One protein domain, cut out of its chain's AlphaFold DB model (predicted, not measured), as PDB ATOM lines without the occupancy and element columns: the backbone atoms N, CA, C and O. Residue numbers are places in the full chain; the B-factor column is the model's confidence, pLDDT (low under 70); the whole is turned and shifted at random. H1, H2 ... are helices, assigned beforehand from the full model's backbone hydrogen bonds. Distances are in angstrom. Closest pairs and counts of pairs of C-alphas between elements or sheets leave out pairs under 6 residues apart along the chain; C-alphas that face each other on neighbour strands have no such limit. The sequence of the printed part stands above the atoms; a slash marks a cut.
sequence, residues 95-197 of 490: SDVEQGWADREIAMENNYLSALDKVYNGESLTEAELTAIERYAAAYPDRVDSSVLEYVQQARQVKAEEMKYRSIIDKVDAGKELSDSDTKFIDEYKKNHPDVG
ATOM      1  N   SER A  95     154.942 141.566  94.178       73.56
ATOM      2  CA  SER A  95     155.241 142.972  94.468       73.56
ATOM      3  C   SER A  95     154.117 143.909  94.020       73.56
ATOM      4  O   SER A  95     153.805 144.858  94.732       73.56
ATOM      5  N   ASP A  96     153.458 143.622  92.891       71.31
ATOM      6  CA  ASP A  96     152.295 144.397  92.432       71.31
ATOM      7  C   ASP A  96     151.102 144.259  93.396       71.31
ATOM      8  O   ASP A  96     150.406 145.232  93.684       71.31
ATOM      9  N   VAL A  97     150.873 143.052  93.931       66.12
ATOM     10  CA  VAL A  97     149.841 142.809  94.949       66.12
ATOM     11  C   VAL A  97     150.193 143.519  96.257       66.12
ATOM     12  O   VAL A  97     149.336 144.199  96.815       66.12
ATOM     13  N   GLU A  98     151.432 143.398  96.738       73.75
ATOM     14  CA  GLU A  98     151.905 144.069  97.959       73.75
ATOM     15  C   GLU A  98     151.781 145.595  97.856       73.75
ATOM     16  O   GLU A  98     151.252 146.228  98.771       73.75
ATOM     17  N   GLN A  99     152.181 146.180  96.723       76.19
ATOM     18  CA  GLN A  99     152.024 147.611  96.475       76.19
ATOM     19  C   GLN A  99     150.546 148.012  96.414       76.19
ATOM     20  O   GLN A  99     150.165 149.015  97.007       76.19
ATOM     21  N   GLY A 100     149.691 147.206  95.779       70.69
ATOM     22  CA  GLY A 100     148.247 147.455  95.745       70.69
ATOM     23  C   GLY A 100     147.597 147.454  97.135       70.69
ATOM     24  O   GLY A 100     146.704 148.262  97.405       70.69
ATOM     25  N   TRP A 101     148.062 146.594  98.049       72.00
ATOM     26  CA  TRP A 101     147.640 146.618  99.453       72.00
ATOM     27  C   TRP A 101     148.133 147.869 100.185       72.00
ATOM     28  O   TRP A 101     147.340 148.483 100.900       72.00
ATOM     29  N   ALA A 102     149.385 148.279  99.967       76.25
ATOM     30  CA  ALA A 102     149.946 149.495 100.555       76.25
ATOM     31  C   ALA A 102     149.221 150.762 100.064       76.25
ATOM     32  O   ALA A 102     148.834 151.613 100.863       76.25
ATOM     33  N   ASP A 103     148.957 150.864  98.761       78.00
ATOM     34  CA  ASP A 103     148.231 151.991  98.167       78.00
ATOM     35  C   ASP A 103     146.794 152.062  98.698       78.00
ATOM     36  O   ASP A 103     146.276 153.143  98.991       78.00
ATOM     37  N   ARG A 104     146.146 150.902  98.878       76.62
ATOM     38  CA  ARG A 104     144.818 150.812  99.492       76.62
ATOM     39  C   ARG A 104     144.831 151.283 100.946       76.62
ATOM     40  O   ARG A 104     143.890 151.963 101.354       76.62
ATOM     41  N   GLU A 105     145.847 150.908 101.717       77.50
ATOM     42  CA  GLU A 105     146.015 151.332 103.111       77.50
ATOM     43  C   GLU A 105     146.201 152.854 103.202       77.50
ATOM     44  O   GLU A 105     145.445 153.513 103.915       77.50
ATOM     45  N   ILE A 106     147.086 153.429 102.378       82.62
ATOM     46  CA  ILE A 106     147.312 154.882 102.289       82.62
ATOM     47  C   ILE A 106     146.024 155.621 101.904       82.62
ATOM     48  O   ILE A 106     145.674 156.637 102.504       82.62
ATOM     49  N   ALA A 107     145.293 155.123 100.904       83.19
ATOM     50  CA  ALA A 107     144.037 155.736 100.480       83.19
ATOM     51  C   ALA A 107     142.968 155.679 101.584       83.19
ATOM     52  O   ALA A 107     142.238 156.649 101.791       83.19
ATOM     53  N   MET A 108     142.878 154.559 102.309       83.25
ATOM     54  CA  MET A 108     141.942 154.405 103.422       83.25
ATOM     55  C   MET A 108     142.267 155.367 104.569       83.25
ATOM     56  O   MET A 108     141.357 156.016 105.082       83.25
ATOM     57  N   GLU A 109     143.546 155.496 104.929       89.19
ATOM     58  CA  GLU A 109     144.009 156.415 105.971       89.19
ATOM     59  C   GLU A 109     143.776 157.879 105.576       89.19
ATOM     60  O   GLU A 109     143.220 158.639 106.363       89.19
ATOM     61  N   ASN A 110     144.088 158.271 104.338       89.50
ATOM     62  CA  ASN A 110     143.845 159.637 103.862       89.50
ATOM     63  C   ASN A 110     142.356 160.015 103.894       89.50
ATOM     64  O   ASN A 110     142.004 161.111 104.333       89.50
ATOM     65  N   ASN A 111     141.472 159.104 103.469       89.06
ATOM     66  CA  ASN A 111     140.025 159.327 103.520       89.06
ATOM     67  C   ASN A 111     139.521 159.452 104.966       89.06
ATOM     68  O   ASN A 111     138.678 160.301 105.253       89.06
ATOM     69  N   TYR A 112     140.054 158.633 105.879       91.94
ATOM     70  CA  TYR A 112     139.767 158.739 107.307       91.94
ATOM     71  C   TYR A 112     140.236 160.078 107.884       91.94
ATOM     72  O   TYR A 112     139.441 160.765 108.516       91.94
ATOM     73  N   LEU A 113     141.485 160.480 107.636       92.31
ATOM     74  CA  LEU A 113     142.051 161.726 108.159       92.31
ATOM     75  C   LEU A 113     141.286 162.956 107.659       92.31
ATOM     76  O   LEU A 113     141.016 163.867 108.437       92.31
ATOM     77  N   SER A 114     140.871 162.955 106.388       91.56
ATOM     78  CA  SER A 114     140.034 164.023 105.834       91.56
ATOM     79  C   SER A 114     138.665 164.107 106.516       91.56
ATOM     80  O   SER A 114     138.162 165.205 106.736       91.56
ATOM     81  N   ALA A 115     138.045 162.967 106.835       91.44
ATOM     82  CA  ALA A 115     136.774 162.936 107.554       91.44
ATOM     83  C   ALA A 115     136.947 163.314 109.035       91.44
ATOM     84  O   ALA A 115     136.094 163.984 109.612       91.44
ATOM     85  N   LEU A 116     138.064 162.919 109.647       92.56
ATOM     86  CA  LEU A 116     138.388 163.206 111.041       92.56
ATOM     87  C   LEU A 116     138.583 164.707 111.290       92.56
ATOM     88  O   LEU A 116     138.117 165.217 112.306       92.56
ATOM     89  N   ASP A 117     139.219 165.421 110.359       92.94
ATOM     90  CA  ASP A 117     139.383 166.878 110.444       92.94
ATOM     91  C   ASP A 117     138.027 167.591 110.588       92.94
ATOM     92  O   ASP A 117     137.838 168.432 111.466       92.94
ATOM     93  N   LYS A 118     137.025 167.152 109.819       91.56
ATOM     94  CA  LYS A 118     135.650 167.659 109.920       91.56
ATOM     95  C   LYS A 118     134.998 167.374 111.264       91.56
ATOM     96  O   LYS A 118     134.329 168.255 111.801       91.56
ATOM     97  N   VAL A 119     135.217 166.183 111.830       90.81
ATOM     98  CA  VAL A 119     134.728 165.850 113.180       90.81
ATOM     99  C   VAL A 119     135.286 166.842 114.200       90.81
ATOM    100  O   VAL A 119     134.526 167.380 115.005       90.81
ATOM    101  N   TYR A 120     136.587 167.144 114.143       88.75
ATOM    102  CA  TYR A 120     137.212 168.095 115.066       88.75
ATOM    103  C   TYR A 120     136.781 169.546 114.843       88.75
ATOM    104  O   TYR A 120     136.690 170.307 115.808       88.75
ATOM    105  N   ASN A 121     136.454 169.913 113.606       89.38
ATOM    106  CA  ASN A 121     135.921 171.232 113.268       89.38
ATOM    107  C   ASN A 121     134.407 171.360 113.538       89.38
ATOM    108  O   ASN A 121     133.852 172.452 113.407       89.38
ATOM    109  N   GLY A 122     133.737 170.275 113.947       83.69
ATOM    110  CA  GLY A 122     132.294 170.251 114.206       83.69
ATOM    111  C   GLY A 122     131.438 170.340 112.938       83.69
ATOM    112  O   GLY A 122     130.279 170.747 113.005       83.69
ATOM    113  N   GLU A 123     132.000 169.986 111.784       86.38
ATOM    114  CA  GLU A 123     131.313 169.995 110.494       86.38
ATOM    115  C   GLU A 123     130.487 168.720 110.286       86.38
ATOM    116  O   GLU A 123     130.827 167.649 110.786       86.38
ATOM    117  N   SER A 124     129.406 168.811 109.506       82.62
ATOM    118  CA  SER A 124     128.601 167.639 109.160       82.62
ATOM    119  C   SER A 124     129.334 166.714 108.183       82.62
ATOM    120  O   SER A 124     129.957 167.151 107.213       82.62
ATOM    121  N   LEU A 125     129.224 165.404 108.422       85.19
ATOM    122  CA  LEU A 125     129.848 164.381 107.583       85.19
ATOM    123  C   LEU A 125     128.913 163.887 106.475       85.19
ATOM    124  O   LEU A 125     127.747 163.536 106.694       85.19
ATOM    125  N   THR A 126     129.459 163.752 105.273       85.88
ATOM    126  CA  THR A 126     128.814 163.076 104.141       85.88
ATOM    127  C   THR A 126     128.733 161.558 104.359       85.88
ATOM    128  O   THR A 126     129.314 160.999 105.287       85.88
ATOM    129  N   GLU A 127     127.971 160.854 103.516       81.12
ATOM    130  CA  GLU A 127     127.877 159.384 103.577       81.12
ATOM    131  C   GLU A 127     129.218 158.683 103.335       81.12
ATOM    132  O   GLU A 127     129.533 157.693 104.004       81.12
ATOM    133  N   ALA A 128     130.023 159.211 102.410       81.31
ATOM    134  CA  ALA A 128     131.350 158.682 102.116       81.31
ATOM    135  C   ALA A 128     132.295 158.851 103.314       81.31
ATOM    136  O   ALA A 128     133.022 157.922 103.653       81.31
ATOM    137  N   GLU A 129     132.231 159.995 103.996       88.81
ATOM    138  CA  GLU A 129     133.078 160.307 105.152       88.81
ATOM    139  C   GLU A 129     132.716 159.472 106.387       88.81
ATOM    140  O   GLU A 129     133.611 158.913 107.019       88.81
ATOM    141  N   LEU A 130     131.421 159.288 106.685       88.75
ATOM    142  CA  LEU A 130     130.985 158.357 107.738       88.75
ATOM    143  C   LEU A 130     131.494 156.934 107.459       88.75
ATOM    144  O   LEU A 130     132.058 156.280 108.334       88.75
ATOM    145  N   THR A 131     131.353 156.482 106.211       88.75
ATOM    146  CA  THR A 131     131.799 155.150 105.781       88.75
ATOM    147  C   THR A 131     133.324 155.012 105.827       88.75
ATOM    148  O   THR A 131     133.832 153.934 106.135       88.75
ATOM    149  N   ALA A 132     134.071 156.076 105.525       89.62
ATOM    150  CA  ALA A 132     135.529 156.082 105.603       89.62
ATOM    151  C   ALA A 132     136.006 155.855 107.043       89.62
ATOM    152  O   ALA A 132     136.866 155.001 107.265       89.62
ATOM    153  N   ILE A 133     135.394 156.542 108.016       91.19
ATOM    154  CA  ILE A 133     135.700 156.356 109.439       91.19
ATOM    155  C   ILE A 133     135.350 154.935 109.895       91.19
ATOM    156  O   ILE A 133     136.186 154.272 110.504       91.19
ATOM    157  N   GLU A 134     134.161 154.429 109.558       90.81
ATOM    158  CA  GLU A 134     133.732 153.068 109.920       90.81
ATOM    159  C   GLU A 134     134.657 151.990 109.333       90.81
ATOM    160  O   GLU A 134     135.031 151.041 110.024       90.81
ATOM    161  N   ARG A 135     135.061 152.138 108.064       89.12
ATOM    162  CA  ARG A 135     135.987 151.207 107.396       89.12
ATOM    163  C   ARG A 135     137.366 151.218 108.040       89.12
ATOM    164  O   ARG A 135     137.923 150.146 108.268       89.12
ATOM    165  N   TYR A 136     137.902 152.402 108.330       90.81
ATOM    166  CA  TYR A 136     139.208 152.527 108.969       90.81
ATOM    167  C   TYR A 136     139.178 151.983 110.403       90.81
ATOM    168  O   TYR A 136     140.051 151.205 110.774       90.81
ATOM    169  N   ALA A 137     138.128 152.280 111.175       91.81
ATOM    170  CA  ALA A 137     137.936 151.735 112.518       91.81
ATOM    171  C   ALA A 137     137.803 150.206 112.535       91.81
ATOM    172  O   ALA A 137     138.326 149.551 113.432       91.81
ATOM    173  N   ALA A 138     137.139 149.613 111.539       89.44
ATOM    174  CA  ALA A 138     137.034 148.160 111.428       89.44
ATOM    175  C   ALA A 138     138.384 147.490 111.110       89.44
ATOM    176  O   ALA A 138     138.642 146.383 111.582       89.44
ATOM    177  N   ALA A 139     139.234 148.144 110.311       86.88
ATOM    178  CA  ALA A 139     140.564 147.645 109.960       86.88
ATOM    179  C   ALA A 139     141.602 147.883 111.073       86.88
ATOM    180  O   ALA A 139     142.472 147.039 111.286       86.88
ATOM    181  N   TYR A 140     141.480 148.995 111.807       89.31
ATOM    182  CA  TYR A 140     142.410 149.419 112.859       89.31
ATOM    183  C   TYR A 140     141.671 149.876 114.132       89.31
ATOM    184  O   TYR A 140     141.692 151.065 114.463       89.31
ATOM    185  N   PRO A 141     141.049 148.953 114.890       87.38
ATOM    186  CA  PRO A 141     140.193 149.301 116.029       87.38
ATOM    187  C   PRO A 141     140.907 150.116 117.113       87.38
ATOM    188  O   PRO A 141     140.322 151.027 117.686       87.38
ATOM    189  N   ASP A 142     142.192 149.837 117.344       92.19
ATOM    190  CA  ASP A 142     142.995 150.495 118.383       92.19
ATOM    191  C   ASP A 142     143.497 151.897 117.981       92.19
ATOM    192  O   ASP A 142     144.162 152.567 118.772       92.19
ATOM    193  N   ARG A 143     143.235 152.339 116.740       88.62
ATOM    194  CA  ARG A 143     143.712 153.625 116.193       88.62
ATOM    195  C   ARG A 143     142.625 154.691 116.074       88.62
ATOM    196  O   ARG A 143     142.941 155.819 115.695       88.62
ATOM    197  N   VAL A 144     141.372 154.353 116.366       89.06
ATOM    198  CA  VAL A 144     140.241 155.286 116.286       89.06
ATOM    199  C   VAL A 144     139.707 155.543 117.686       89.06
ATOM    200  O   VAL A 144     139.396 154.614 118.425       89.06
ATOM    201  N   ASP A 145     139.613 156.819 118.053       90.56
ATOM    202  CA  ASP A 145     139.116 157.224 119.364       90.56
ATOM    203  C   ASP A 145     137.616 156.908 119.504       90.56
ATOM    204  O   ASP A 145     136.820 157.151 118.591       90.56
ATOM    205  N   SER A 146     137.214 156.397 120.668       89.12
ATOM    206  CA  SER A 146     135.818 156.073 120.979       89.12
ATOM    207  C   SER A 146     134.866 157.260 120.784       89.12
ATOM    208  O   SER A 146     133.727 157.056 120.374       89.12
ATOM    209  N   SER A 147     135.322 158.493 121.028       90.44
ATOM    210  CA  SER A 147     134.530 159.716 120.823       90.44
ATOM    211  C   SER A 147     134.214 159.983 119.349       90.44
ATOM    212  O   SER A 147     133.125 160.452 119.026       90.44
ATOM    213  N   VAL A 148     135.122 159.623 118.434       90.75
ATOM    214  CA  VAL A 148     134.897 159.721 116.984       90.75
ATOM    215  C   VAL A 148     133.849 158.696 116.555       90.75
ATOM    216  O   VAL A 148     132.954 159.014 115.774       90.75
ATOM    217  N   LEU A 149     133.911 157.478 117.103       89.69
ATOM    218  CA  LEU A 149     132.899 156.449 116.848       89.69
ATOM    219  C   LEU A 149     131.525 156.851 117.390       89.69
ATOM    220  O   LEU A 149     130.520 156.625 116.717       89.69
ATOM    221  N   GLU A 150     131.471 157.476 118.565       90.56
ATOM    222  CA  GLU A 150     130.231 158.004 119.136       90.56
ATOM    223  C   GLU A 150     129.645 159.124 118.264       90.56
ATOM    224  O   GLU A 150     128.452 159.098 117.956       90.56
ATOM    225  N   TYR A 151     130.482 160.045 117.773       90.00
ATOM    226  CA  TYR A 151     130.066 161.078 116.820       90.00
ATOM    227  C   TYR A 151     129.482 160.466 115.537       90.00
ATOM    228  O   TYR A 151     128.398 160.852 115.095       90.00
ATOM    229  N   VAL A 152     130.161 159.472 114.950       90.00
ATOM    230  CA  VAL A 152     129.675 158.765 113.753       90.00
ATOM    231  C   VAL A 152     128.339 158.079 114.027       90.00
ATOM    232  O   VAL A 152     127.422 158.189 113.214       90.00
ATOM    233  N   GLN A 153     128.184 157.415 115.175       90.88
ATOM    234  CA  GLN A 153     126.921 156.785 115.561       90.88
ATOM    235  C   GLN A 153     125.782 157.804 115.683       90.88
ATOM    236  O   GLN A 153     124.695 157.557 115.157       90.88
ATOM    237  N   GLN A 154     126.024 158.957 116.309       89.44
ATOM    238  CA  GLN A 154     125.038 160.037 116.406       89.44
ATOM    239  C   GLN A 154     124.676 160.587 115.019       89.44
ATOM    240  O   GLN A 154     123.496 160.690 114.682       89.44
ATOM    241  N   ALA A 155     125.667 160.851 114.164       87.12
ATOM    242  CA  ALA A 155     125.435 161.316 112.797       87.12
ATOM    243  C   ALA A 155     124.635 160.299 111.958       87.12
ATOM    244  O   ALA A 155     123.743 160.677 111.196       87.12
ATOM    245  N   ARG A 156     124.900 158.995 112.123       87.56
ATOM    246  CA  ARG A 156     124.127 157.913 111.490       87.56
ATOM    247  C   ARG A 156     122.680 157.878 111.975       87.56
ATOM    248  O   ARG A 156     121.785 157.681 111.154       87.56
ATOM    249  N   GLN A 157     122.441 158.085 113.272       88.50
ATOM    250  CA  GLN A 157     121.087 158.163 113.825       88.50
ATOM    251  C   GLN A 157     120.308 159.338 113.227       88.50
ATOM    252  O   GLN A 157     119.211 159.120 112.717       88.50
ATOM    253  N   VAL A 158     120.902 160.536 113.179       85.50
ATOM    254  CA  VAL A 158     120.273 161.723 112.569       85.50
ATOM    255  C   VAL A 158     119.884 161.453 111.114       85.50
ATOM    256  O   VAL A 158     118.739 161.670 110.723       85.50
ATOM    257  N   LYS A 159     120.789 160.879 110.313       83.81
ATOM    258  CA  LYS A 159     120.480 160.544 108.915       83.81
ATOM    259  C   LYS A 159     119.398 159.477 108.776       83.81
ATOM    260  O   LYS A 159     118.583 159.544 107.856       83.81
ATOM    261  N   ALA A 160     119.370 158.485 109.663       87.31
ATOM    262  CA  ALA A 160     118.316 157.478 109.675       87.31
ATOM    263  C   ALA A 160     116.943 158.099 109.988       87.31
ATOM    264  O   ALA A 160     115.960 157.768 109.320       87.31
ATOM    265  N   GLU A 161     116.882 159.032 110.943       89.62
ATOM    266  CA  GLU A 161     115.678 159.810 111.247       89.62
ATOM    267  C   GLU A 161     115.231 160.649 110.043       89.62
ATOM    268  O   GLU A 161     114.073 160.566 109.635       89.62
ATOM    269  N   GLU A 162     116.140 161.394 109.410       85.94
ATOM    270  CA  GLU A 162     115.836 162.199 108.218       85.94
ATOM    271  C   GLU A 162     115.302 161.344 107.061       85.94
ATOM    272  O   GLU A 162     114.303 161.696 106.423       85.94
ATOM    273  N   MET A 163     115.922 160.188 106.803       86.62
ATOM    274  CA  MET A 163     115.445 159.242 105.791       86.62
ATOM    275  C   MET A 163     114.053 158.707 106.126       86.62
ATOM    276  O   MET A 163     113.203 158.599 105.235       86.62
ATOM    277  N   LYS A 164     113.793 158.392 107.399       91.94
ATOM    278  CA  LYS A 164     112.481 157.917 107.846       91.94
ATOM    279  C   LYS A 164     111.417 159.007 107.704       91.94
ATOM    280  O   LYS A 164     110.348 158.724 107.167       91.94
ATOM    281  N   TYR A 165     111.719 160.242 108.102       90.81
ATOM    282  CA  TYR A 165     110.836 161.397 107.929       90.81
ATOM    283  C   TYR A 165     110.513 161.644 106.452       90.81
ATOM    284  O   TYR A 165     109.353 161.803 106.072       90.81
ATOM    285  N   ARG A 166     111.525 161.579 105.585       88.69
ATOM    286  CA  ARG A 166     111.347 161.742 104.141       88.69
ATOM    287  C   ARG A 166     110.512 160.626 103.520       88.69
ATOM    288  O   ARG A 166     109.633 160.911 102.718       88.69
ATOM    289  N   SER A 167     110.713 159.381 103.949       91.94
ATOM    290  CA  SER A 167     109.861 158.261 103.538       91.94
ATOM    291  C   SER A 167     108.392 158.471 103.930       91.94
ATOM    292  O   SER A 167     107.504 158.032 103.202       91.94
ATOM    293  N   ILE A 168     108.117 159.146 105.049       92.81
ATOM    294  CA  ILE A 168     106.752 159.505 105.459       92.81
ATOM    295  C   ILE A 168     106.178 160.598 104.552       92.81
ATOM    296  O   ILE A 168     105.025 160.487 104.146       92.81
ATOM    297  N   ILE A 169     106.972 161.607 104.183       88.69
ATOM    298  CA  ILE A 169     106.550 162.623 103.204       88.69
ATOM    299  C   ILE A 169     106.208 161.961 101.866       88.69
ATOM    300  O   ILE A 169     105.116 162.182 101.355       88.69
ATOM    301  N   ASP A 170     107.074 161.083 101.355       87.88
ATOM    302  CA  ASP A 170     106.842 160.383 100.086       87.88
ATOM    303  C   ASP A 170     105.536 159.559 100.120       87.88
ATOM    304  O   ASP A 170     104.809 159.499  99.127       87.88
ATOM    305  N   LYS A 171     105.188 158.954 101.270       86.38
ATOM    306  CA  LYS A 171     103.896 158.266 101.464       86.38
ATOM    307  C   LYS A 171     102.711 159.229 101.391       86.38
ATOM    308  O   LYS A 171     101.739 158.919 100.708       86.38
ATOM    309  N   VAL A 172     102.794 160.373 102.074       85.88
ATOM    310  CA  VAL A 172     101.734 161.397 102.062       85.88
ATOM    311  C   VAL A 172     101.550 161.985 100.665       85.88
ATOM    312  O   VAL A 172     100.414 162.133 100.214       85.88
ATOM    313  N   ASP A 173     102.644 162.252  99.953       81.88
ATOM    314  CA  ASP A 173     102.618 162.761  98.579       81.88
ATOM    315  C   ASP A 173     102.011 161.728  97.615       81.88
ATOM    316  O   ASP A 173     101.201 162.076  96.753       81.88
ATOM    317  N   ALA A 174     102.305 160.439  97.824       76.75
ATOM    318  CA  ALA A 174     101.629 159.332  97.146       76.75
ATOM    319  C   ALA A 174     100.167 159.138  97.598       76.75
ATOM    320  O   ALA A 174      99.445 158.330  97.023       76.75
ATOM    321  N   GLY A 175      99.715 159.879  98.612       74.31
ATOM    322  CA  GLY A 175      98.360 159.835  99.149       74.31
ATOM    323  C   GLY A 175      98.070 158.686 100.105       74.31
ATOM    324  O   GLY A 175      96.927 158.559 100.511       74.31
ATOM    325  N   LYS A 176      99.061 157.881 100.482       80.81
ATOM    326  CA  LYS A 176      98.849 156.691 101.311       80.81
ATOM    327  C   LYS A 176      98.578 157.056 102.770       80.81
ATOM    328  O   LYS A 176      99.114 158.039 103.287       80.81
ATOM    329  N   GLU A 177      97.810 156.210 103.455       81.31
ATOM    330  CA  GLU A 177      97.653 156.293 104.908       81.31
ATOM    331  C   GLU A 177      98.995 156.110 105.633       81.31
ATOM    332  O   GLU A 177      99.841 155.296 105.247       81.31
ATOM    333  N   LEU A 178      99.184 156.856 106.725       89.31
ATOM    334  CA  LEU A 178     100.321 156.653 107.614       89.31
ATOM    335  C   LEU A 178     100.015 155.528 108.595       89.31
ATOM    336  O   LEU A 178      98.929 155.466 109.170       89.31
ATOM    337  N   SER A 179     100.991 154.648 108.807       89.75
ATOM    338  CA  SER A 179     100.874 153.594 109.813       89.75
ATOM    339  C   SER A 179     101.017 154.152 111.231       89.75
ATOM    340  O   SER A 179     101.612 155.211 111.433       89.75
ATOM    341  N   ASP A 180     100.593 153.388 112.242       87.44
ATOM    342  CA  ASP A 180     100.844 153.712 113.657       87.44
ATOM    343  C   ASP A 180     102.333 153.937 113.964       87.44
ATOM    344  O   ASP A 180     102.689 154.717 114.844       87.44
ATOM    345  N   SER A 181     103.227 153.242 113.252       91.62
ATOM    346  CA  SER A 181     104.670 153.451 113.387       91.62
ATOM    347  C   SER A 181     105.109 154.788 112.800       91.62
ATOM    348  O   SER A 181     106.016 155.410 113.345       91.62
ATOM    349  N   ASP A 182     104.507 155.213 111.688       94.00
ATOM    350  CA  ASP A 182     104.833 156.488 111.054       94.00
ATOM    351  C   ASP A 182     104.321 157.649 111.918       94.00
ATOM    352  O   ASP A 182     105.062 158.591 112.176       94.00
ATOM    353  N   THR A 183     103.094 157.563 112.442       91.12
ATOM    354  CA  THR A 183     102.522 158.610 113.305       91.12
ATOM    355  C   THR A 183     103.276 158.751 114.629       91.12
ATOM    356  O   THR A 183     103.599 159.874 115.017       91.12
ATOM    357  N   LYS A 184     103.647 157.635 115.277       92.12
ATOM    358  CA  LYS A 184     104.512 157.646 116.474       92.12
ATOM    359  C   LYS A 184     105.872 158.270 116.195       92.12
ATOM    360  O   LYS A 184     106.317 159.103 116.976       92.12
ATOM    361  N   PHE A 185     106.494 157.910 115.072       94.44
ATOM    362  CA  PHE A 185     107.766 158.499 114.669       94.44
ATOM    363  C   PHE A 185     107.653 160.021 114.513       94.44
ATOM    364  O   PHE A 185     108.518 160.736 114.997       94.44
ATOM    365  N   ILE A 186     106.585 160.541 113.894       93.38
ATOM    366  CA  ILE A 186     106.401 161.995 113.755       93.38
ATOM    367  C   ILE A 186     106.186 162.675 115.110       93.38
ATOM    368  O   ILE A 186     106.736 163.751 115.334       93.38
ATOM    369  N   ASP A 187     105.415 162.070 116.015       90.38
ATOM    370  CA  ASP A 187     105.211 162.619 117.361       90.38
ATOM    371  C   ASP A 187     106.534 162.656 118.164       90.38
ATOM    372  O   ASP A 187     106.818 163.645 118.843       90.38
ATOM    373  N   GLU A 188     107.376 161.623 118.048       92.25
ATOM    374  CA  GLU A 188     108.724 161.586 118.639       92.25
ATOM    375  C   GLU A 188     109.672 162.594 117.976       92.25
ATOM    376  O   GLU A 188     110.357 163.344 118.670       92.25
ATOM    377  N   TYR A 189     109.655 162.677 116.646       90.69
ATOM    378  CA  TYR A 189     110.461 163.617 115.874       90.69
ATOM    379  C   TYR A 189     110.127 165.069 116.249       90.69
ATOM    380  O   TYR A 189     111.031 165.843 116.542       90.69
ATOM    381  N   LYS A 190     108.838 165.425 116.372       89.31
ATOM    382  CA  LYS A 190     108.388 166.741 116.875       89.31
ATOM    383  C   LYS A 190     108.924 167.057 118.272       89.31
ATOM    384  O   LYS A 190     109.238 168.204 118.570       89.31
ATOM    385  N   LYS A 191     108.979 166.054 119.151       90.69
ATOM    386  CA  LYS A 191     109.447 166.215 120.532       90.69
ATOM    387  C   LYS A 191     110.961 166.420 120.602       90.69
ATOM    388  O   LYS A 191     111.417 167.216 121.419       90.69
ATOM    389  N   ASN A 192     111.713 165.693 119.779       88.31
ATOM    390  CA  ASN A 192     113.174 165.760 119.745       88.31
ATOM    391  C   ASN A 192     113.682 166.979 118.957       88.31
ATOM    392  O   ASN A 192     114.752 167.491 119.268       88.31
ATOM    393  N   HIS A 193     112.889 167.473 117.999       85.00
ATOM    394  CA  HIS A 193     113.225 168.593 117.116       85.00
ATOM    395  C   HIS A 193     112.166 169.715 117.200       85.00
ATOM    396  O   HIS A 193     111.492 169.995 116.207       85.00
ATOM    397  N   PRO A 194     111.983 170.374 118.364       84.75
ATOM    398  CA  PRO A 194     110.899 171.343 118.578       84.75
ATOM    399  C   PRO A 194     110.991 172.589 117.682       84.75
ATOM    400  O   PRO A 194     109.978 173.245 117.440       84.75
ATOM    401  N   ASP A 195     112.186 172.897 117.176       82.88
ATOM    402  CA  ASP A 195     112.441 174.042 116.295       82.88
ATOM    403  C   ASP A 195     112.189 173.724 114.807       82.88
ATOM    404  O   ASP A 195     112.181 174.627 113.967       82.88
ATOM    405  N   VAL A 196     111.962 172.450 114.458       80.31
ATOM    406  CA  VAL A 196     111.713 172.005 113.081       80.31
ATOM    407  C   VAL A 196     110.209 171.907 112.833       80.31
ATOM    408  O   VAL A 196     109.509 171.062 113.390       80.31
ATOM    409  N   GLY A 197     109.698 172.761 111.944       79.38
ATOM    410  CA  GLY A 197     108.309 172.685 111.494       79.38
ATOM    411  C   GLY A 197     108.036 171.391 110.721       79.38
ATOM    412  O   GLY A 197     108.755 171.057 109.778       79.38
TER     413      GLY A 197
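This is residues 95 to 197 of the 490 residues of an uncharacterized protein of Streptococcus sanguinis (UniProt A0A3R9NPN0). Two long helices, H1 and H3, make the arms of a wide V, the last part of H1 meeting the first part of H3 at the corner, and the short helix H2 packs on both arms near that corner. At the far part of H3 a second short helix, H4, folds back on it, while residues 95 to 104 of H1 stick out free at the other end of the model. The printed part has 103 residues with four named helices in the order H1, H2, H3, H4 and no named strand, and its class is all helix. It is only just loose, close to extended, with a radius of gyration of the C-alphas of 18.8 A and spans of 60 by 28 by 19 A.

H1, residues 95 to 121, touches H2, residues 127 to 139, with its residues 108 to 116 alone. The closest C-alphas of the two, those of Ala 115 and Glu 129, are 5.1 A apart, and the helices run opposite ways at a steep tilt of 59 degrees. H3, residues 146 to 173, is the hub, touching three other helices. H2 and H3 form a helical hairpin, running opposite ways at a steep tilt of 39 degrees; their closest C-alphas, those of Leu 130 and Val 152, are 6.2 A apart. H1 and H3 only just touch, with 3 pairs of C-alphas within 8 A, the closest being those of Val 119 and Val 148 at 7.2 A; they stand about perpendicular, at 79 degrees. H4, residues 180 to 192, touches residues 161 to 168 of H3, with the C-alphas of Ile 168 and Asp 182 closest at 6.6 A, and the two run opposite ways at a steep tilt of 53 degrees. H4 is apart from H1 and H2. Every O i to N i+4 pair is within hydrogen-bond range in H2, H3 and H4; in H1 it is 22 of 23.

H1 begins at C-alpha 95 at (155.241, 142.972, 94.468) and is 39.1 A long from first to last C-alpha. H2 has 13 residues and measures 18.4 A. H3, the longest helix with 28 residues, begins at C-alpha 146 at (135.818, 156.073, 120.979) and measures 40.6 A. H4, 18.3 A long, ends at C-alpha 192 at (113.174, 165.760, 119.745).

The C-alphas of Ser 95 and Glu 177, the two farthest apart, are 60.0 A apart. The printed part has no cut; the link from H1 to H2 is tight, those from H2 to H3 and from H3 to H4 are short. Residues 190 to 197, of which 190 to 192 belong to H4, also stand free. The mean pLDDT of the printed part is 86.6, and residue 97 alone is under 70.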